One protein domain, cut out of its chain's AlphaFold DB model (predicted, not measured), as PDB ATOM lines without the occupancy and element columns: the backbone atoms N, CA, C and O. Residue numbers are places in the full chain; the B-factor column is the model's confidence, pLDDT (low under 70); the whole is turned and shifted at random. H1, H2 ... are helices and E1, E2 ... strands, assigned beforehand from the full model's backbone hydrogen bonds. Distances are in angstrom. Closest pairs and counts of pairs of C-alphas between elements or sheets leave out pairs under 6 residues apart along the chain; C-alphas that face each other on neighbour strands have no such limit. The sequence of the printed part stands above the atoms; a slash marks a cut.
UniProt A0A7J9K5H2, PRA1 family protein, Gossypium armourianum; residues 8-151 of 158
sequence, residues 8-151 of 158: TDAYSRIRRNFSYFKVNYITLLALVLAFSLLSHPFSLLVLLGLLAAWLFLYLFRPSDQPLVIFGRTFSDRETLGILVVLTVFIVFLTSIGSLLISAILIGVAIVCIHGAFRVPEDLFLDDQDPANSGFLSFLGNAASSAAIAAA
ATOM      1  N   THR A   8     127.814 134.082 121.414       83.81
ATOM      2  CA  THR A   8     127.327 134.653 122.677       83.81
ATOM      3  C   THR A   8     128.290 135.716 123.204       83.81
ATOM      4  O   THR A   8     127.862 136.803 123.591       83.81
ATOM      5  N   ASP A   9     129.593 135.442 123.146       80.62
ATOM      6  CA  ASP A   9     130.656 136.390 123.476       80.62
ATOM      7  C   ASP A   9     130.618 137.604 122.534       80.62
ATOM      8  O   ASP A   9     130.525 138.740 123.002       80.62
ATOM      9  N   ALA A  10     130.530 137.385 121.216       78.94
ATOM     10  CA  ALA A  10     130.387 138.463 120.235       78.94
ATOM     11  C   ALA A  10     129.169 139.365 120.518       78.94
ATOM     12  O   ALA A  10     129.299 140.590 120.542       78.94
ATOM     13  N   TYR A  11     127.998 138.776 120.784       83.06
ATOM     14  CA  TYR A  11     126.784 139.527 121.109       83.06
ATOM     15  C   TYR A  11     126.932 140.326 122.411       83.06
ATOM     16  O   TYR A  11     126.546 141.497 122.471       83.06
ATOM     17  N   SER A  12     127.538 139.731 123.443       81.81
ATOM     18  CA  SER A  12     127.776 140.406 124.722       81.81
ATOM     19  C   SER A  12     128.699 141.625 124.575       81.81
ATOM     20  O   SER A  12     128.409 142.692 125.132       81.81
ATOM     21  N   ARG A  13     129.754 141.503 123.754       82.88
ATOM     22  CA  ARG A  13     130.688 142.589 123.424       82.88
ATOM     23  C   ARG A  13     129.989 143.691 122.635       82.88
ATOM     24  O   ARG A  13     130.080 144.853 123.028       82.88
ATOM     25  N   ILE A  14     129.211 143.339 121.605       82.31
ATOM     26  CA  ILE A  14     128.412 144.305 120.831       82.31
ATOM     27  C   ILE A  14     127.480 145.090 121.757       82.31
ATOM     28  O   ILE A  14     127.468 146.318 121.702       82.31
ATOM     29  N   ARG A  15     126.733 144.414 122.639       82.88
ATOM     30  CA  ARG A  15     125.767 145.068 123.534       82.88
ATOM     31  C   ARG A  15     126.437 146.058 124.491       82.88
ATOM     32  O   ARG A  15     125.936 147.170 124.648       82.88
ATOM     33  N   ARG A  16     127.567 145.683 125.105       80.38
ATOM     34  CA  ARG A  16     128.339 146.582 125.987       80.38
ATOM     35  C   ARG A  16     128.905 147.774 125.219       80.38
ATOM     36  O   ARG A  16     128.708 148.917 125.626       80.38
ATOM     37  N   ASN A  17     129.544 147.519 124.081       83.38
ATOM     38  CA  ASN A  17     130.171 148.561 123.272       83.38
ATOM     39  C   ASN A  17     129.149 149.526 122.652       83.38
ATOM     40  O   ASN A  17     129.430 150.716 122.554       83.38
ATOM     41  N   PHE A  18     127.945 149.059 122.304       80.81
ATOM     42  CA  PHE A  18     126.871 149.908 121.777       80.81
ATOM     43  C   PHE A  18     126.422 150.985 122.756       80.81
ATOM     44  O   PHE A  18     126.280 152.141 122.367       80.81
ATOM     45  N   SER A  19     126.237 150.632 124.030       79.19
ATOM     46  CA  SER A  19     125.839 151.611 125.045       79.19
ATOM     47  C   SER A  19     126.926 152.662 125.273       79.19
ATOM     48  O   SER A  19     126.622 153.848 125.400       79.19
ATOM     49  N   TYR A  20     128.189 152.230 125.286       80.69
ATOM     50  CA  TYR A  20     129.327 153.107 125.540       80.69
ATOM     51  C   TYR A  20     129.615 154.043 124.354       80.69
ATOM     52  O   TYR A  20     129.693 155.258 124.505       80.69
ATOM     53  N   PHE A  21     129.703 153.499 123.137       83.62
ATOM     54  CA  PHE A  21     130.067 154.244 121.928       83.62
ATOM     55  C   PHE A  21     128.857 154.764 121.138       83.62
ATOM     56  O   PHE A  21     128.993 155.092 119.959       83.62
ATOM     57  N   LYS A  22     127.680 154.882 121.770       84.88
ATOM     58  CA  LYS A  22     126.422 155.284 121.113       84.88
ATOM     59  C   LYS A  22     126.566 156.535 120.242       84.88
ATOM     60  O   LYS A  22     126.086 156.551 119.115       84.88
ATOM     61  N   VAL A  23     127.269 157.558 120.737       84.75
ATOM     62  CA  VAL A  23     127.480 158.819 120.009       84.75
ATOM     63  C   VAL A  23     128.336 158.567 118.772       84.75
ATOM     64  O   VAL A  23     127.919 158.919 117.678       84.75
ATOM     65  N   ASN A  24     129.462 157.864 118.917       87.81
ATOM     66  CA  ASN A  24     130.341 157.525 117.794       87.81
ATOM     67  C   ASN A  24     129.615 156.691 116.728       87.81
ATOM     68  O   ASN A  24     129.831 156.896 115.536       87.81
ATOM     69  N   TYR A  25     128.734 155.776 117.136       88.62
ATOM     70  CA  TYR A  25     127.960 154.945 116.211       88.62
ATOM     71  C   TYR A  25     126.878 155.742 115.485       88.62
ATOM     72  O   TYR A  25     126.725 155.581 114.276       88.62
ATOM     73  N   ILE A  26     126.176 156.643 116.182       89.69
ATOM     74  CA  ILE A  26     125.220 157.566 115.558       89.69
ATOM     75  C   ILE A  26     125.946 158.499 114.585       89.69
ATOM     76  O   ILE A  26     125.481 158.678 113.463       89.69
ATOM     77  N   THR A  27     127.102 159.049 114.967       88.88
ATOM     78  CA  THR A  27     127.918 159.900 114.091       88.88
ATOM     79  C   THR A  27     128.371 159.144 112.848       88.88
ATOM     80  O   THR A  27     128.237 159.661 111.743       88.88
ATOM     81  N   LEU A  28     128.859 157.909 112.992       90.00
ATOM     82  CA  LEU A  28     129.279 157.090 111.857       90.00
ATOM     83  C   LEU A  28     128.104 156.778 110.927       90.00
ATOM     84  O   LEU A  28     128.224 156.954 109.717       90.00
ATOM     85  N   LEU A  29     126.961 156.364 111.479       89.12
ATOM     86  CA  LEU A  29     125.750 156.110 110.702       89.12
ATOM     87  C   LEU A  29     125.291 157.371 109.957       89.12
ATOM     88  O   LEU A  29     124.977 157.300 108.770       89.12
ATOM     89  N   ALA A  30     125.302 158.525 110.627       89.31
ATOM     90  CA  ALA A  30     124.966 159.810 110.026       89.31
ATOM     91  C   ALA A  30     125.932 160.180 108.894       89.31
ATOM     92  O   ALA A  30     125.481 160.651 107.855       89.31
ATOM     93  N   LEU A  31     127.235 159.922 109.049       91.06
ATOM     94  CA  LEU A  31     128.224 160.138 107.991       91.06
ATOM     95  C   LEU A  31     127.968 159.228 106.788       91.06
ATOM     96  O   LEU A  31     127.902 159.725 105.669       91.06
ATOM     97  N   VAL A  32     127.783 157.921 107.000       91.12
ATOM     98  CA  VAL A  32     127.486 156.966 105.915       91.12
ATOM     99  C   VAL A  32     126.225 157.386 105.161       91.12
ATOM    100  O   VAL A  32     126.212 157.405 103.930       91.12
ATOM    101  N   LEU A  33     125.184 157.783 105.891       89.62
ATOM    102  CA  LEU A  33     123.943 158.275 105.310       89.62
ATOM    103  C   LEU A  33     124.145 159.590 104.540       89.62
ATOM    104  O   LEU A  33     123.656 159.722 103.420       89.62
ATOM    105  N   ALA A  34     124.886 160.542 105.109       88.75
ATOM    106  CA  ALA A  34     125.186 161.819 104.471       88.75
ATOM    107  C   ALA A  34     125.971 161.620 103.172       88.75
ATOM    108  O   ALA A  34     125.566 162.150 102.143       88.75
ATOM    109  N   PHE A  35     127.034 160.812 103.189       90.75
ATOM    110  CA  PHE A  35     127.794 160.470 101.985       90.75
ATOM    111  C   PHE A  35     126.916 159.778 100.943       90.75
ATOM    112  O   PHE A  35     126.946 160.175  99.783       90.75
ATOM    113  N   SER A  36     126.090 158.809 101.352       88.00
ATOM    114  CA  SER A  36     125.156 158.128 100.449       88.00
ATOM    115  C   SER A  36     124.206 159.115  99.766       88.00
ATOM    116  O   SER A  36     124.076 159.092  98.545       88.00
ATOM    117  N   LEU A  37     123.598 160.040 100.513       87.50
ATOM    118  CA  LEU A  37     122.718 161.058  99.936       87.50
ATOM    119  C   LEU A  37     123.476 162.039  99.033       87.50
ATOM    120  O   LEU A  37     122.986 162.377  97.956       87.50
ATOM    121  N   LEU A  38     124.676 162.466  99.434       89.00
ATOM    122  CA  LEU A  38     125.503 163.398  98.664       89.00
ATOM    123  C   LEU A  38     125.972 162.789  97.332       89.00
ATOM    124  O   LEU A  38     126.100 163.503  96.341       89.00
ATOM    125  N   SER A  39     126.163 161.466  97.281       90.31
ATOM    126  CA  SER A  39     126.452 160.722  96.047       90.31
ATOM    127  C   SER A  39     125.270 160.662  95.069       90.31
ATOM    128  O   SER A  39     125.466 160.321  93.903       90.31
ATOM    129  N   HIS A  40     124.056 161.019  95.500       88.56
ATOM    130  CA  HIS A  40     122.852 161.024  94.669       88.56
ATOM    131  C   HIS A  40     122.227 162.428  94.605       88.56
ATOM    132  O   HIS A  40     121.170 162.670  95.195       88.56
ATOM    133  N   PRO A  41     122.834 163.363  93.844       88.94
ATOM    134  CA  PRO A  41     122.450 164.777  93.843       88.94
ATOM    135  C   PRO A  41     121.006 165.015  93.391       88.94
ATOM    136  O   PRO A  41     120.346 165.916  93.902       88.94
ATOM    137  N   PHE A  42     120.480 164.191  92.479       88.88
ATOM    138  CA  PHE A  42     119.079 164.280  92.060       88.88
ATOM    139  C   PHE A  42     118.117 163.910  93.198       88.88
ATOM    140  O   PHE A  42     117.195 164.666  93.494       88.88
ATOM    141  N   SER A  43     118.363 162.788  93.880       87.75
ATOM    142  CA  SER A  43     117.571 162.369  95.042       87.75
ATOM    143  C   SER A  43     117.625 163.413  96.158       87.75
ATOM    144  O   SER A  43     116.601 163.713  96.770       87.75
ATOM    145  N   LEU A  44     118.799 164.013  96.381       90.06
ATOM    146  CA  LEU A  44     118.985 165.098  97.343       90.06
ATOM    147  C   LEU A  44     118.164 166.336  96.962       90.06
ATOM    148  O   LEU A  44     117.456 166.869  97.811       90.06
ATOM    149  N   LEU A  45     118.207 166.767  95.697       91.62
ATOM    150  CA  LEU A  45     117.441 167.920  95.215       91.62
ATOM    151  C   LEU A  45     115.937 167.708  95.414       91.62
ATOM    152  O   LEU A  45     115.259 168.586  95.946       91.62
ATOM    153  N   VAL A  46     115.423 166.531  95.051       91.19
ATOM    154  CA  VAL A  46     114.003 166.198  95.227       91.19
ATOM    155  C   VAL A  46     113.611 166.195  96.711       91.19
ATOM    156  O   VAL A  46     112.584 166.772  97.071       91.19
ATOM    157  N   LEU A  47     114.439 165.611  97.584       90.50
ATOM    158  CA  LEU A  47     114.202 165.611  99.031       90.50
ATOM    159  C   LEU A  47     114.223 167.034  99.612       90.50
ATOM    160  O   LEU A  47     113.375 167.376 100.434       90.50
ATOM    161  N   LEU A  48     115.151 167.882  99.159       92.94
ATOM    162  CA  LEU A  48     115.247 169.275  99.588       92.94
ATOM    163  C   LEU A  48     114.037 170.092  99.122       92.94
ATOM    164  O   LEU A  48     113.508 170.882  99.898       92.94
ATOM    165  N   GLY A  49     113.564 169.877  97.893       94.56
ATOM    166  CA  GLY A  49     112.346 170.508  97.381       94.56
ATOM    167  C   GLY A  49     111.104 170.093  98.171       94.56
ATOM    168  O   GLY A  49     110.282 170.937  98.523       94.56
ATOM    169  N   LEU A  50     111.001 168.809  98.526       94.56
ATOM    170  CA  LEU A  50     109.931 168.310  99.386       94.56
ATOM    171  C   LEU A  50     109.999 168.920 100.793       94.56
ATOM    172  O   LEU A  50     108.983 169.379 101.313       94.56
ATOM    173  N   LEU A  51     111.189 168.971 101.396       95.00
ATOM    174  CA  LEU A  51     111.400 169.609 102.696       95.00
ATOM    175  C   LEU A  51     111.044 171.099 102.645       95.00
ATOM    176  O   LEU A  51     110.359 171.600 103.534       95.00
ATOM    177  N   ALA A  52     111.461 171.801 101.592       95.88
ATOM    178  CA  ALA A  52     111.121 173.200 101.379       95.88
ATOM    179  C   ALA A  52     109.605 173.398 101.258       95.88
ATOM    180  O   ALA A  52     109.088 174.350 101.831       95.88
ATOM    181  N   ALA A  53     108.881 172.492 100.591       94.38
ATOM    182  CA  ALA A  53     107.422 172.538 100.531       94.38
ATOM    183  C   ALA A  53     106.783 172.381 101.921       94.38
ATOM    184  O   ALA A  53     105.913 173.172 102.278       94.38
ATOM    185  N   TRP A  54     107.250 171.427 102.737       96.56
ATOM    186  CA  TRP A  54     106.803 171.273 104.128       96.56
ATOM    187  C   TRP A  54     107.055 172.533 104.962       96.56
ATOM    188  O   TRP A  54     106.134 173.047 105.597       96.56
ATOM    189  N   LEU A  55     108.281 173.060 104.932       94.50
ATOM    190  CA  LEU A  55     108.654 174.259 105.684       94.50
ATOM    191  C   LEU A  55     107.877 175.486 105.206       94.50
ATOM    192  O   LEU A  55     107.346 176.242 106.012       94.50
ATOM    193  N   PHE A  56     107.759 175.678 103.898       93.06
ATOM    194  CA  PHE A  56     106.999 176.787 103.344       93.06
ATOM    195  C   PHE A  56     105.534 176.722 103.767       93.06
ATOM    196  O   PHE A  56     105.000 177.723 104.233       93.06
ATOM    197  N   LEU A  57     104.901 175.551 103.665       91.81
ATOM    198  CA  LEU A  57     103.470 175.399 103.924       91.81
ATOM    199  C   LEU A  57     103.087 175.388 105.406       91.81
ATOM    200  O   LEU A  57     101.962 175.774 105.707       91.81
ATOM    201  N   TYR A  58     103.981 174.967 106.307       90.50
ATOM    202  CA  TYR A  58     103.652 174.796 107.730       90.50
ATOM    203  C   TYR A  58     104.500 175.622 108.698       90.50
ATOM    204  O   TYR A  58     104.088 175.797 109.840       90.50
ATOM    205  N   LEU A  59     105.668 176.124 108.280       89.50
ATOM    206  CA  LEU A  59     106.521 176.965 109.127       89.50
ATOM    207  C   LEU A  59     106.471 178.441 108.718       89.50
ATOM    208  O   LEU A  59     106.395 179.309 109.580       89.50
ATOM    209  N   PHE A  60     106.518 178.735 107.416       89.44
ATOM    210  CA  PHE A  60     106.558 180.118 106.919       89.44
ATOM    211  C   PHE A  60     105.189 180.688 106.544       89.44
ATOM    212  O   PHE A  60     105.020 181.904 106.477       89.44
ATOM    213  N   ARG A  61     104.210 179.824 106.294       86.94
ATOM    214  CA  ARG A  61     102.852 180.206 105.924       86.94
ATOM    215  C   ARG A  61     101.990 180.406 107.175       86.94
ATOM    216  O   ARG A  61     101.883 179.476 107.971       86.94
ATOM    217  N   PRO A  62     101.343 181.574 107.343       84.19
ATOM    218  CA  PRO A  62     100.387 181.785 108.423       84.19
ATOM    219  C   PRO A  62      99.226 180.789 108.336       84.19
ATOM    220  O   PRO A  62      98.648 180.610 107.262       84.19
ATOM    221  N   SER A  63      98.864 180.185 109.469       78.44
ATOM    222  CA  SER A  63      97.813 179.161 109.566       78.44
ATOM    223  C   SER A  63      96.441 179.642 109.084       78.44
ATOM    224  O   SER A  63      95.630 178.845 108.630       78.44
ATOM    225  N   ASP A  64      96.190 180.950 109.146       79.81
ATOM    226  CA  ASP A  64      94.887 181.538 108.823       79.81
ATOM    227  C   ASP A  64      94.691 181.783 107.316       79.81
ATOM    228  O   ASP A  64      93.617 182.195 106.875       79.81
ATOM    229  N   GLN A  65      95.729 181.568 106.501       80.88
ATOM    230  CA  GLN A  65      95.667 181.794 105.060       80.88
ATOM    231  C   GLN A  65      95.446 180.461 104.328       80.88
ATOM    232  O   GLN A  65      96.313 179.595 104.393       80.88
ATOM    233  N   PRO A  66      94.353 180.264 103.566       84.00
ATOM    234  CA  PRO A  66      94.109 179.031 102.805       84.00
ATOM    235  C   PRO A  66      94.988 178.960 101.553       84.00
ATOM    236  O   PRO A  66      95.349 179.997 100.993       84.00
ATOM    237  N   LEU A  67      95.419 177.764 101.137       87.38
ATOM    238  CA  LEU A  67      96.332 177.611  99.993       87.38
ATOM    239  C   LEU A  67      95.558 177.846  98.701       87.38
ATOM    240  O   LEU A  67      94.591 177.143  98.436       87.38
ATOM    241  N   VAL A  68      95.965 178.834  97.902       88.88
ATOM    242  CA  VAL A  68      95.296 179.151  96.635       88.88
ATOM    243  C   VAL A  68      96.208 178.807  95.470       88.88
ATOM    244  O   VAL A  68      97.274 179.399  95.320       88.88
ATOM    245  N   ILE A  69      95.782 177.863  94.634       89.44
ATOM    246  CA  ILE A  69      96.509 177.453  93.425       89.44
ATOM    247  C   ILE A  69      95.547 177.562  92.243       89.44
ATOM    248  O   ILE A  69      94.441 177.028  92.293       89.44
ATOM    249  N   PHE A  70      95.945 178.283  91.190       87.19
ATOM    250  CA  PHE A  70      95.116 178.532  89.997       87.19
ATOM    251  C   PHE A  70      93.704 179.072  90.312       87.19
ATOM    252  O   PHE A  70      92.733 178.731  89.646       87.19
ATOM    253  N   GLY A  71      93.576 179.898  91.356       88.06
ATOM    254  CA  GLY A  71      92.294 180.465  91.790       88.06
ATOM    255  C   GLY A  71      91.405 179.524  92.611       88.06
ATOM    256  O   GLY A  71      90.334 179.939  93.045       88.06
ATOM    257  N   ARG A  72      91.837 178.283  92.878       90.81
ATOM    258  CA  ARG A  72      91.140 177.350  93.773       90.81
ATOM    259  C   ARG A  72      91.745 177.392  95.171       90.81
ATOM    260  O   ARG A  72      92.957 177.243  95.317       90.81
ATOM    261  N   THR A  73      90.898 177.541  96.183       91.50
ATOM    262  CA  THR A  73      91.264 177.398  97.595       91.50
ATOM    263  C   THR A  73      91.303 175.921  97.986       91.50
ATOM    264  O   THR A  73      90.387 175.157  97.680       91.50
ATOM    265  N   PHE A  74      92.368 175.520  98.666       90.56
ATOM    266  CA  PHE A  74      92.539 174.205  99.265       90.56
ATOM    267  C   PHE A  74      92.444 174.342 100.778       90.56
ATOM    268  O   PHE A  74      93.041 175.243 101.375       90.56
ATOM    269  N   SER A  75      91.692 173.436 101.393       91.19
ATOM    270  CA  SER A  75      91.653 173.305 102.844       91.19
ATOM    271  C   SER A  75      92.967 172.731 103.379       91.19
ATOM    272  O   SER A  75      93.731 172.077 102.659       91.19
ATOM    273  N   ASP A  76      93.217 172.914 104.673       90.00
ATOM    274  CA  ASP A  76      94.436 172.407 105.311       90.00
ATOM    275  C   ASP A  76      94.526 170.881 105.260       90.00
ATOM    276  O   ASP A  76      95.609 170.329 105.081       90.00
ATOM    277  N   ARG A  77      93.384 170.182 105.361       90.75
ATOM    278  CA  ARG A  77      93.338 168.714 105.264       90.75
ATOM    279  C   ARG A  77      93.678 168.226 103.862       90.75
ATOM    280  O   ARG A  77      94.396 167.241 103.729       90.75
ATOM    281  N   GLU A  78      93.179 168.906 102.832       92.62
ATOM    282  CA  GLU A  78      93.519 168.592 101.441       92.62
ATOM    283  C   GLU A  78      94.998 168.870 101.174       92.62
ATOM    284  O   GLU A  78      95.684 168.019 100.618       92.62
ATOM    285  N   THR A  79      95.506 170.017 101.629       92.81
ATOM    286  CA  THR A  79      96.922 170.388 101.493       92.81
ATOM    287  C   THR A  79      97.824 169.366 102.180       92.81
ATOM    288  O   THR A  79      98.773 168.876 101.569       92.81
ATOM    289  N   LEU A  80      97.488 168.975 103.414       93.81
ATOM    290  CA  LEU A  80      98.209 167.947 104.159       93.81
ATOM    291  C   LEU A  80      98.150 166.602 103.440       93.81
ATOM    292  O   LEU A  80      99.177 165.954 103.263       93.81
ATOM    293  N   GLY A  81      96.960 166.188 103.002       95.50
ATOM    294  CA  GLY A  81      96.762 164.933 102.284       95.50
ATOM    295  C   GLY A  81      97.589 164.872 101.000       95.50
ATOM    296  O   GLY A  81      98.308 163.899 100.785       95.50
ATOM    297  N   ILE A  82      97.558 165.933 100.189       94.38
ATOM    298  CA  ILE A  82      98.364 166.053  98.967       94.38
ATOM    299  C   ILE A  82      99.852 166.002  99.305       94.38
ATOM    300  O   ILE A  82     100.595 165.276  98.652       94.38
ATOM    301  N   LEU A  83     100.296 166.727 100.334       95.38
ATOM    302  CA  LEU A  83     101.704 166.773 100.715       95.38
ATOM    303  C   LEU A  83     102.214 165.422 101.239       95.38
ATOM    304  O   LEU A  83     103.336 165.016 100.926       95.38
ATOM    305  N   VAL A  84     101.385 164.686 101.980       96.06
ATOM    306  CA  VAL A  84     101.683 163.319 102.429       96.06
ATOM    307  C   VAL A  84     101.737 162.360 101.243       96.06
ATOM    308  O   VAL A  84     102.711 161.621 101.109       96.06
ATOM    309  N   VAL A  85     100.748 162.390 100.346       95.94
ATOM    310  CA  VAL A  85     100.743 161.545  99.138       95.94
ATOM    311  C   VAL A  85     101.954 161.853  98.259       95.94
ATOM    312  O   VAL A  85     102.616 160.928  97.796       95.94
ATOM    313  N   LEU A  86     102.298 163.130  98.085       93.81
ATOM    314  CA  LEU A  86     103.483 163.564  97.352       93.81
ATOM    315  C   LEU A  86     104.769 163.066  98.023       93.81
ATOM    316  O   LEU A  86     105.666 162.596  97.332       93.81
ATOM    317  N   THR A  87     104.842 163.119  99.355       93.62
ATOM    318  CA  THR A  87     105.972 162.580 100.132       93.62
ATOM    319  C   THR A  87     106.146 161.089  99.868       93.62
ATOM    320  O   THR A  87     107.238 160.652  99.511       93.62
ATOM    321  N   VAL A  88     105.065 160.315  99.984       92.62
ATOM    322  CA  VAL A  88     105.057 158.875  99.701       92.62
ATOM    323  C   VAL A  88     105.503 158.630  98.260       92.62
ATOM    324  O   VAL A  88     106.476 157.919  98.027       92.62
ATOM    325  N   PHE A  89     104.861 159.278  97.291       91.38
ATOM    326  CA  PHE A  89     105.175 159.138  95.872       91.38
ATOM    327  C   PHE A  89     106.647 159.433  95.563       91.38
ATOM    328  O   PHE A  89     107.302 158.631  94.902       91.38
ATOM    329  N   ILE A  90     107.189 160.532  96.093       89.94
ATOM    330  CA  ILE A  90     108.602 160.892  95.952       89.94
ATOM    331  C   ILE A  90     109.494 159.811  96.554       89.94
ATOM    332  O   ILE A  90     110.407 159.354  95.875       89.94
ATOM    333  N   VAL A  91     109.241 159.376  97.788       86.62
ATOM    334  CA  VAL A  91     110.077 158.378  98.475       86.62
ATOM    335  C   VAL A  91     110.091 157.036  97.738       86.62
ATOM    336  O   VAL A  91     111.131 156.382  97.710       86.62
ATOM    337  N   PHE A  92     108.971 156.637  97.126       84.06
ATOM    338  CA  PHE A  92     108.870 155.388  96.365       84.06
ATOM    339  C   PHE A  92     109.420 155.487  94.938       84.06
ATOM    340  O   PHE A  92     109.986 154.514  94.445       84.06
ATOM    341  N   LEU A  93     109.258 156.628  94.261       81.19
ATOM    342  CA  LEU A  93     109.792 156.816  92.908       81.19
ATOM    343  C   LEU A  93     111.279 157.140  92.884       81.19
ATOM    344  O   LEU A  93     111.974 156.807  91.926       81.19
ATOM    345  N   THR A  94     111.770 157.828  93.906       79.31
ATOM    346  CA  THR A  94     113.199 158.071  94.040       79.31
ATOM    347  C   THR A  94     113.872 156.844  94.640       79.31
ATOM    348  O   THR A  94     113.310 156.126  95.462       79.31
ATOM    349  N   SER A  95     115.138 156.622  94.292       80.62
ATOM    350  CA  SER A  95     115.958 155.565  94.896       80.62
ATOM    351  C   SER A  95     116.223 155.774  96.397       80.62
ATOM    352  O   SER A  95     116.922 154.964  97.003       80.62
ATOM    353  N   ILE A  96     115.654 156.813  97.025       84.75
ATOM    354  CA  ILE A  96     115.865 157.180  98.430       84.75
ATOM    355  C   ILE A  96     115.601 155.992  99.350       84.75
ATOM    356  O   ILE A  96     116.438 155.711 100.201       84.75
ATOM    357  N   GLY A  97     114.511 155.243  99.149       82.62
ATOM    358  CA  GLY A  97     114.223 154.059  99.966       82.62
ATOM    359  C   GLY A  97     115.380 153.050  99.974       82.62
ATOM    360  O   GLY A  97     115.844 152.638 101.036       82.62
ATOM    361  N   SER A  98     115.912 152.716  98.794       86.00
ATOM    362  CA  SER A  98     117.062 151.810  98.674       86.00
ATOM    363  C   SER A  98     118.348 152.390  99.272       86.00
ATOM    364  O   SER A  98     119.105 151.662  99.913       86.00
ATOM    365  N   LEU A  99     118.561 153.704  99.139       87.81
ATOM    366  CA  LEU A  99     119.716 154.393  99.715       87.81
ATOM    367  C   LEU A  99     119.689 154.344 101.237       87.81
ATOM    368  O   LEU A  99     120.677 153.934 101.841       87.81
ATOM    369  N   LEU A 100     118.541 154.650 101.848       86.88
ATOM    370  CA  LEU A 100     118.356 154.562 103.295       86.88
ATOM    371  C   LEU A 100     118.634 153.144 103.803       86.88
ATOM    372  O   LEU A 100     119.420 152.973 104.732       86.88
ATOM    373  N   ILE A 101     118.044 152.127 103.166       89.38
ATOM    374  CA  ILE A 101     118.237 150.724 103.560       89.38
ATOM    375  C   ILE A 101     119.714 150.327 103.442       89.38
ATOM    376  O   ILE A 101     120.261 149.745 104.377       89.38
ATOM    377  N   SER A 102     120.378 150.670 102.333       87.75
ATOM    378  CA  SER A 102     121.794 150.346 102.129       87.75
ATOM    379  C   SER A 102     122.714 151.045 103.133       87.75
ATOM    380  O   SER A 102     123.585 150.399 103.713       87.75
ATOM    381  N   ALA A 103     122.487 152.334 103.407       88.88
ATOM    382  CA  ALA A 103     123.284 153.112 104.347       88.88
ATOM    383  C   ALA A 103     123.133 152.576 105.775       88.88
ATOM    384  O   ALA A 103     124.127 152.423 106.488       88.88
ATOM    385  N   ILE A 104     121.903 152.227 106.171       88.94
ATOM    386  CA  ILE A 104     121.621 151.597 107.464       88.94
ATOM    387  C   ILE A 104     122.303 150.234 107.554       88.94
ATOM    388  O   ILE A 104     122.977 149.968 108.545       88.94
ATOM    389  N   LEU A 105     122.180 149.385 106.530       92.19
ATOM    390  CA  LEU A 105     122.792 148.056 106.527       92.19
ATOM    391  C   LEU A 105     124.318 148.138 106.671       92.19
ATOM    392  O   LEU A 105     124.898 147.433 107.496       92.19
ATOM    393  N   ILE A 106     124.958 149.030 105.910       90.56
ATOM    394  CA  ILE A 106     126.404 149.269 105.978       90.56
ATOM    395  C   ILE A 106     126.794 149.805 107.360       90.56
ATOM    396  O   ILE A 106     127.729 149.293 107.975       90.56
ATOM    397  N   GLY A 107     126.065 150.795 107.884       88.81
ATOM    398  CA  GLY A 107     126.320 151.357 109.209       88.81
ATOM    399  C   GLY A 107     126.206 150.309 110.320       88.81
ATOM    400  O   GLY A 107     127.104 150.193 111.153       88.81
ATOM    401  N   VAL A 108     125.151 149.488 110.293       88.06
ATOM    402  CA  VAL A 108     124.956 148.376 111.236       88.06
ATOM    403  C   VAL A 108     126.084 147.356 111.115       88.06
ATOM    404  O   VAL A 108     126.632 146.950 112.136       88.06
ATOM    405  N   ALA A 109     126.491 146.984 109.899       89.19
ATOM    406  CA  ALA A 109     127.600 146.055 109.696       89.19
ATOM    407  C   ALA A 109     128.904 146.580 110.319       89.19
ATOM    408  O   ALA A 109     129.577 145.846 111.045       89.19
ATOM    409  N   ILE A 110     129.227 147.860 110.115       88.06
ATOM    410  CA  ILE A 110     130.412 148.498 110.705       88.06
ATOM    411  C   ILE A 110     130.326 148.501 112.235       88.06
ATOM    412  O   ILE A 110     131.296 148.141 112.904       88.06
ATOM    413  N   VAL A 111     129.166 148.854 112.798       86.88
ATOM    414  CA  VAL A 111     128.932 148.855 114.250       86.88
ATOM    415  C   VAL A 111     129.064 147.449 114.838       86.88
ATOM    416  O   VAL A 111     129.704 147.285 115.874       86.88
ATOM    417  N   CYS A 112     128.520 146.425 114.182       85.19
ATOM    418  CA  CYS A 112     128.637 145.037 114.622       85.19
ATOM    419  C   CYS A 112     130.086 144.538 114.565       85.19
ATOM    420  O   CYS A 112     130.548 143.928 115.528       85.19
ATOM    421  N   ILE A 113     130.821 144.829 113.486       86.69
ATOM    422  CA  ILE A 113     132.243 144.473 113.358       86.69
ATOM    423  C   ILE A 113     133.052 145.177 114.450       86.69
ATOM    424  O   ILE A 113     133.791 144.536 115.194       86.69
ATOM    425  N   HIS A 114     132.880 146.487 114.609       85.31
ATOM    426  CA  HIS A 114     133.582 147.232 115.645       85.31
ATOM    427  C   HIS A 114     133.233 146.703 117.045       85.31
ATOM    428  O   HIS A 114     134.125 146.437 117.849       85.31
ATOM    429  N   GLY A 115     131.946 146.504 117.332       81.94
ATOM    430  CA  GLY A 115     131.449 146.058 118.630       81.94
ATOM    431  C   GLY A 115     131.853 144.629 118.995       81.94
ATOM    432  O   GLY A 115     132.090 144.365 120.170       81.94
ATOM    433  N   ALA A 116     131.975 143.716 118.027       79.88
ATOM    434  CA  ALA A 116     132.372 142.328 118.279       79.88
ATOM    435  C   ALA A 116     133.880 142.177 118.545       79.88
ATOM    436  O   ALA A 116     134.288 141.358 119.368       79.88
ATOM    437  N   PHE A 117     134.708 142.968 117.855       78.88
ATOM    438  CA  PHE A 117     136.173 142.888 117.938       78.88
ATOM    439  C   PHE A 117     136.782 143.852 118.968       78.88
ATOM    440  O   PHE A 117     137.972 143.741 119.307       78.88
ATOM    441  N   ARG A 118     135.990 144.809 119.478       80.38
ATOM    442  CA  ARG A 118     136.409 145.694 120.564       80.38
ATOM    443  C   ARG A 118     136.220 144.998 121.905       80.38
ATOM    444  O   ARG A 118     135.109 144.706 122.336       80.38
ATOM    445  N   VAL A 119     137.337 144.760 122.576       73.38
ATOM    446  CA  VAL A 119     137.351 144.096 123.876       73.38
ATOM    447  C   VAL A 119     137.030 145.112 124.981       73.38
ATOM    448  O   VAL A 119     137.690 146.152 125.012       73.38
ATOM    449  N   PRO A 120     136.033 144.869 125.850       64.88
ATOM    450  CA  PRO A 120     135.620 145.815 126.895       64.88
ATOM    451  C   PRO A 120     136.533 145.928 128.136       64.88
ATOM    452  O   PRO A 120     136.087 146.495 129.130       64.88
ATOM    453  N   GLU A 121     137.738 145.349 128.124       59.34
ATOM    454  CA  GLU A 121     138.519 145.009 129.334       59.34
ATOM    455  C   GLU A 121     138.829 146.188 130.279       59.34
ATOM    456  O   GLU A 121     138.646 146.024 131.479       59.34
ATOM    457  N   ASP A 122     139.143 147.388 129.773       55.50
ATOM    458  CA  ASP A 122     139.590 148.514 130.624       55.50
ATOM    459  C   ASP A 122     138.620 149.706 130.690       55.50
ATOM    460  O   ASP A 122     138.896 150.714 131.331       55.50
ATOM    461  N   LEU A 123     137.478 149.630 130.005       55.06
ATOM    462  CA  LEU A 123     136.582 150.782 129.813       55.06
ATOM    463  C   LEU A 123     135.403 150.819 130.799       55.06
ATOM    464  O   LEU A 123     134.701 151.817 130.885       55.06
ATOM    465  N   PHE A 124     135.182 149.712 131.510       53.78
ATOM    466  CA  PHE A 124     134.072 149.506 132.447       53.78
ATOM    467  C   PHE A 124     134.557 149.228 133.877       53.78
ATOM    468  O   PHE A 124     133.756 148.828 134.719       53.78
ATOM    469  N   LEU A 125     135.859 149.391 134.140       53.47
ATOM    470  CA  LEU A 125     136.419 149.241 135.484       53.47
ATOM    471  C   LEU A 125     136.041 150.422 136.400       53.47
ATOM    472  O   LEU A 125     135.974 150.220 137.605       53.47
ATOM    473  N   ASP A 126     135.695 151.585 135.831       52.75
ATOM    474  CA  ASP A 126     135.243 152.782 136.570       52.75
ATOM    475  C   ASP A 126     133.708 152.944 136.634       52.75
ATOM    476  O   ASP A 126     133.205 153.689 137.462       52.75
ATOM    477  N   ASP A 127     132.937 152.219 135.809       50.75
ATOM    478  CA  ASP A 127     131.457 152.270 135.813       50.75
ATOM    479  C   ASP A 127     130.818 151.146 136.660       50.75
ATOM    480  O   ASP A 127     129.603 150.934 136.638       50.75
ATOM    481  N   GLN A 128     131.628 150.410 137.425       48.66
ATOM    482  CA  GLN A 128     131.160 149.552 138.519       48.66
ATOM    483  C   GLN A 128     131.076 150.328 139.841       48.66
ATOM    484  O   GLN A 128     131.300 149.759 140.906       48.66
ATOM    485  N   ASP A 129     130.696 151.606 139.808       48.41
ATOM    486  CA  ASP A 129     130.079 152.186 140.992       48.41
ATOM    487  C   ASP A 129     128.742 151.467 141.206       48.41
ATOM    488  O   ASP A 129     127.883 151.458 140.311       48.41
ATOM    489  N   PRO A 130     128.515 150.816 142.358       49.69
ATOM    490  CA  PRO A 130     127.240 150.189 142.604       49.69
ATOM    491  C   PRO A 130     126.229 151.326 142.769       49.69
ATOM    492  O   PRO A 130     126.067 151.883 143.847       49.69
ATOM    493  N   ALA A 131     125.476 151.653 141.721       52.66
ATOM    494  CA  ALA A 131     124.374 152.616 141.814       52.66
ATOM    495  C   ALA A 131     123.310 152.207 142.867       52.66
ATOM    496  O   ALA A 131     122.446 153.002 143.227       52.66
ATOM    497  N   ASN A 132     123.414 150.989 143.422       50.72
ATOM    498  CA  ASN A 132     122.599 150.474 144.521       50.72
ATOM    499  C   ASN A 132     123.328 150.371 145.884       50.72
ATOM    500  O   ASN A 132     122.701 149.946 146.857       50.72
ATOM    501  N   SER A 133     124.607 150.748 146.011       56.72
ATOM    502  CA  SER A 133     125.316 150.749 147.309       56.72
ATOM    503  C   SER A 133     125.053 152.006 148.136       56.72
ATOM    504  O   SER A 133     125.235 151.972 149.351       56.72
ATOM    505  N   GLY A 134     124.565 153.094 147.529       62.06
ATOM    506  CA  GLY A 134     124.274 154.342 148.237       62.06
ATOM    507  C   GLY A 134     123.251 154.141 149.357       62.06
ATOM    508  O   GLY A 134     123.584 154.246 150.531       62.06
ATOM    509  N   PHE A 135     122.016 153.766 149.018       68.69
ATOM    510  CA  PHE A 135     120.936 153.648 150.006       68.69
ATOM    511  C   PHE A 135     121.134 152.490 151.002       68.69
ATOM    512  O   PHE A 135     120.845 152.633 152.191       68.69
ATOM    513  N   LEU A 136     121.665 151.349 150.545       69.25
ATOM    514  CA  LEU A 136     121.875 150.182 151.409       69.25
ATOM    515  C   LEU A 136     123.096 150.323 152.329       69.25
ATOM    516  O   LEU A 136     123.070 149.775 153.431       69.25
ATOM    517  N   SER A 137     124.127 151.086 151.943       68.56
ATOM    518  CA  SER A 137     125.243 151.378 152.857       68.56
ATOM    519  C   SER A 137     124.827 152.324 153.980       68.56
ATOM    520  O   SER A 137     125.220 152.101 155.118       68.56
ATOM    521  N   PHE A 138     123.940 153.296 153.723       72.69
ATOM    522  CA  PHE A 138     123.380 154.136 154.790       72.69
ATOM    523  C   PHE A 138     122.618 153.314 155.840       72.69
ATOM    524  O   PHE A 138     122.780 153.552 157.037       72.69
ATOM    525  N   LEU A 139     121.838 152.312 155.418       73.12
ATOM    526  CA  LEU A 139     121.127 151.412 156.336       73.12
ATOM    527  C   LEU A 139     122.079 150.466 157.086       73.12
ATOM    528  O   LEU A 139     121.906 150.254 158.285       73.12
ATOM    529  N   GLY A 140     123.106 149.941 156.410       72.50
ATOM    530  CA  GLY A 140     124.137 149.104 157.034       72.50
ATOM    531  C   GLY A 140     124.989 149.859 158.062       72.50
ATOM    532  O   GLY A 140     125.257 149.342 159.151       72.50
ATOM    533  N   ASN A 141     125.356 151.108 157.763       69.81
ATOM    534  CA  ASN A 141     126.082 151.983 158.682       69.81
ATOM    535  C   ASN A 141     125.213 152.396 159.875       69.81
ATOM    536  O   ASN A 141     125.686 152.337 161.007       69.81
ATOM    537  N   ALA A 142     123.938 152.736 159.657       70.38
ATOM    538  CA  ALA A 142     123.012 153.060 160.741       70.38
ATOM    539  C   ALA A 142     122.776 151.864 161.680       70.38
ATOM    540  O   ALA A 142     122.807 152.020 162.902       70.38
ATOM    541  N   ALA A 143     122.609 150.659 161.124       69.06
ATOM    542  CA  ALA A 143     122.469 149.429 161.903       69.06
ATOM    543  C   ALA A 143     123.740 149.110 162.709       69.06
ATOM    544  O   ALA A 143     123.651 148.733 163.878       69.06
ATOM    545  N   SER A 144     124.921 149.324 162.120       71.69
ATOM    546  CA  SER A 144     126.205 149.133 162.806       71.69
ATOM    547  C   SER A 144     126.403 150.139 163.944       71.69
ATOM    548  O   SER A 144     126.783 149.751 165.045       71.69
ATOM    549  N   SER A 145     126.082 151.420 163.733       70.56
ATOM    550  CA  SER A 145     126.151 152.447 164.782       70.56
ATOM    551  C   SER A 145     125.163 152.194 165.924       70.56
ATOM    552  O   SER A 145     125.517 152.382 167.087       70.56
ATOM    553  N   ALA A 146     123.951 151.720 165.621       67.38
ATOM    554  CA  ALA A 146     122.965 151.347 166.636       67.38
ATOM    555  C   ALA A 146     123.403 150.116 167.451       67.38
ATOM    556  O   ALA A 146     123.222 150.088 168.667       67.38
ATOM    557  N   ALA A 147     124.032 149.127 166.808       67.25
ATOM    558  CA  ALA A 147     124.571 147.948 167.486       67.25
ATOM    559  C   ALA A 147     125.749 148.289 168.417       67.25
ATOM    560  O   ALA A 147     125.842 147.743 169.514       67.25
ATOM    561  N   ILE A 148     126.613 149.231 168.019       64.38
ATOM    562  CA  ILE A 148     127.720 149.725 168.854       64.38
ATOM    563  C   ILE A 148     127.188 150.510 170.063       64.38
ATOM    564  O   ILE A 148     127.714 150.365 171.163       64.38
ATOM    565  N   ALA A 149     126.122 151.296 169.890       64.75
ATOM    566  CA  ALA A 149     125.489 152.043 170.981       64.75
ATOM    567  C   ALA A 149     124.719 151.151 171.976       64.75
ATOM    568  O   ALA A 149     124.543 151.535 173.131       64.75
ATOM    569  N   ALA A 150     124.265 149.970 171.544       60.69
ATOM    570  CA  ALA A 150     123.539 149.009 172.376       60.69
ATOM    571  C   ALA A 150     124.447 147.972 173.072       60.69
ATOM    572  O   ALA A 150     123.953 147.152 173.849       60.69
ATOM    573  N   ALA A 151     125.759 147.981 172.811       58.81
ATOM    574  CA  ALA A 151     126.698 147.062 173.446       58.81
ATOM    575  C   ALA A 151     126.923 147.444 174.928       58.81
ATOM    576  O   ALA A 151     127.207 148.607 175.225       58.81
TER     577      ALA A 151
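This is residues 8 to 151 of the 158 residues of the protein "PRA1 family protein" of Gossypium armourianum (UniProt A0A7J9K5H2). Two helix pairs, H3 with H4 and H2 with H5, make the arms of an L; the small strand hairpin E1 and E2 tips the H3 and H4 arm, and H1 crosses H5 near the far end of the other. Residues 125 to 151, including H6, stick out beyond that end. The printed part has 144 residues, with six named helices and two named strands in the order H1, H2, H3, E1, E2, H4, H5, H6; its class is mostly helix and its sheet antiparallel. It is extended, with a radius of gyration of the C-alphas of 27.3 A and spans of 95 by 43 by 22 A.

E1, residues 67 to 69, and E2, residues 72 to 74, form an antiparallel hairpin, with N 74 and O 67 within hydrogen-bond range at 2.8 A. H3, residues 41 to 60, touches H4, residues 76 to 93, opposite ways at a shallow tilt of 11 degrees; the closest C-alphas, of Leu 50 and Thr 87, are 7.0 A apart. H2, residues 22 to 38, touches H5, residues 96 to 117, opposite ways at a shallow tilt of 34.8 degrees, only just short of steep; the closest C-alphas, of Leu 29 and Gly 107, are 5.0 A apart. H2 and H3 touch only at the corner, and only just, with 3 pairs of C-alphas within 8 A, the closest those of Leu 37 and Leu 44 at 6.1 A. H1, residues 8 to 20, touches residues 111 to 117 of H5, only just about perpendicular at 71 degrees; the closest C-alphas, of Ile 14 and Gly 115, are 4.1 A apart. H6, residues 133 to 149, touches no helix. Every O i to N i+4 pair is within hydrogen-bond range in H2, H4, H5 and H6, against 8 of 9 in H1 and 15 of 16 in H3.

H5 is 31.6 A from first to last C-alpha, H3 25.7 A and H4 25.2 A. H1 begins at C-alpha 8 (127.327, 134.653, 122.677), and H6 ends at C-alpha 149 (125.489, 152.043, 170.981).

The C-alphas farthest apart, of Gly 71 and Ala 151, are 94.7 A apart. The printed part has no cut; the link from H5 to H6, 15 residues, is long. The model's pLDDT is under 70 at residues 120 to 137, 141, 143 and 146 to 151.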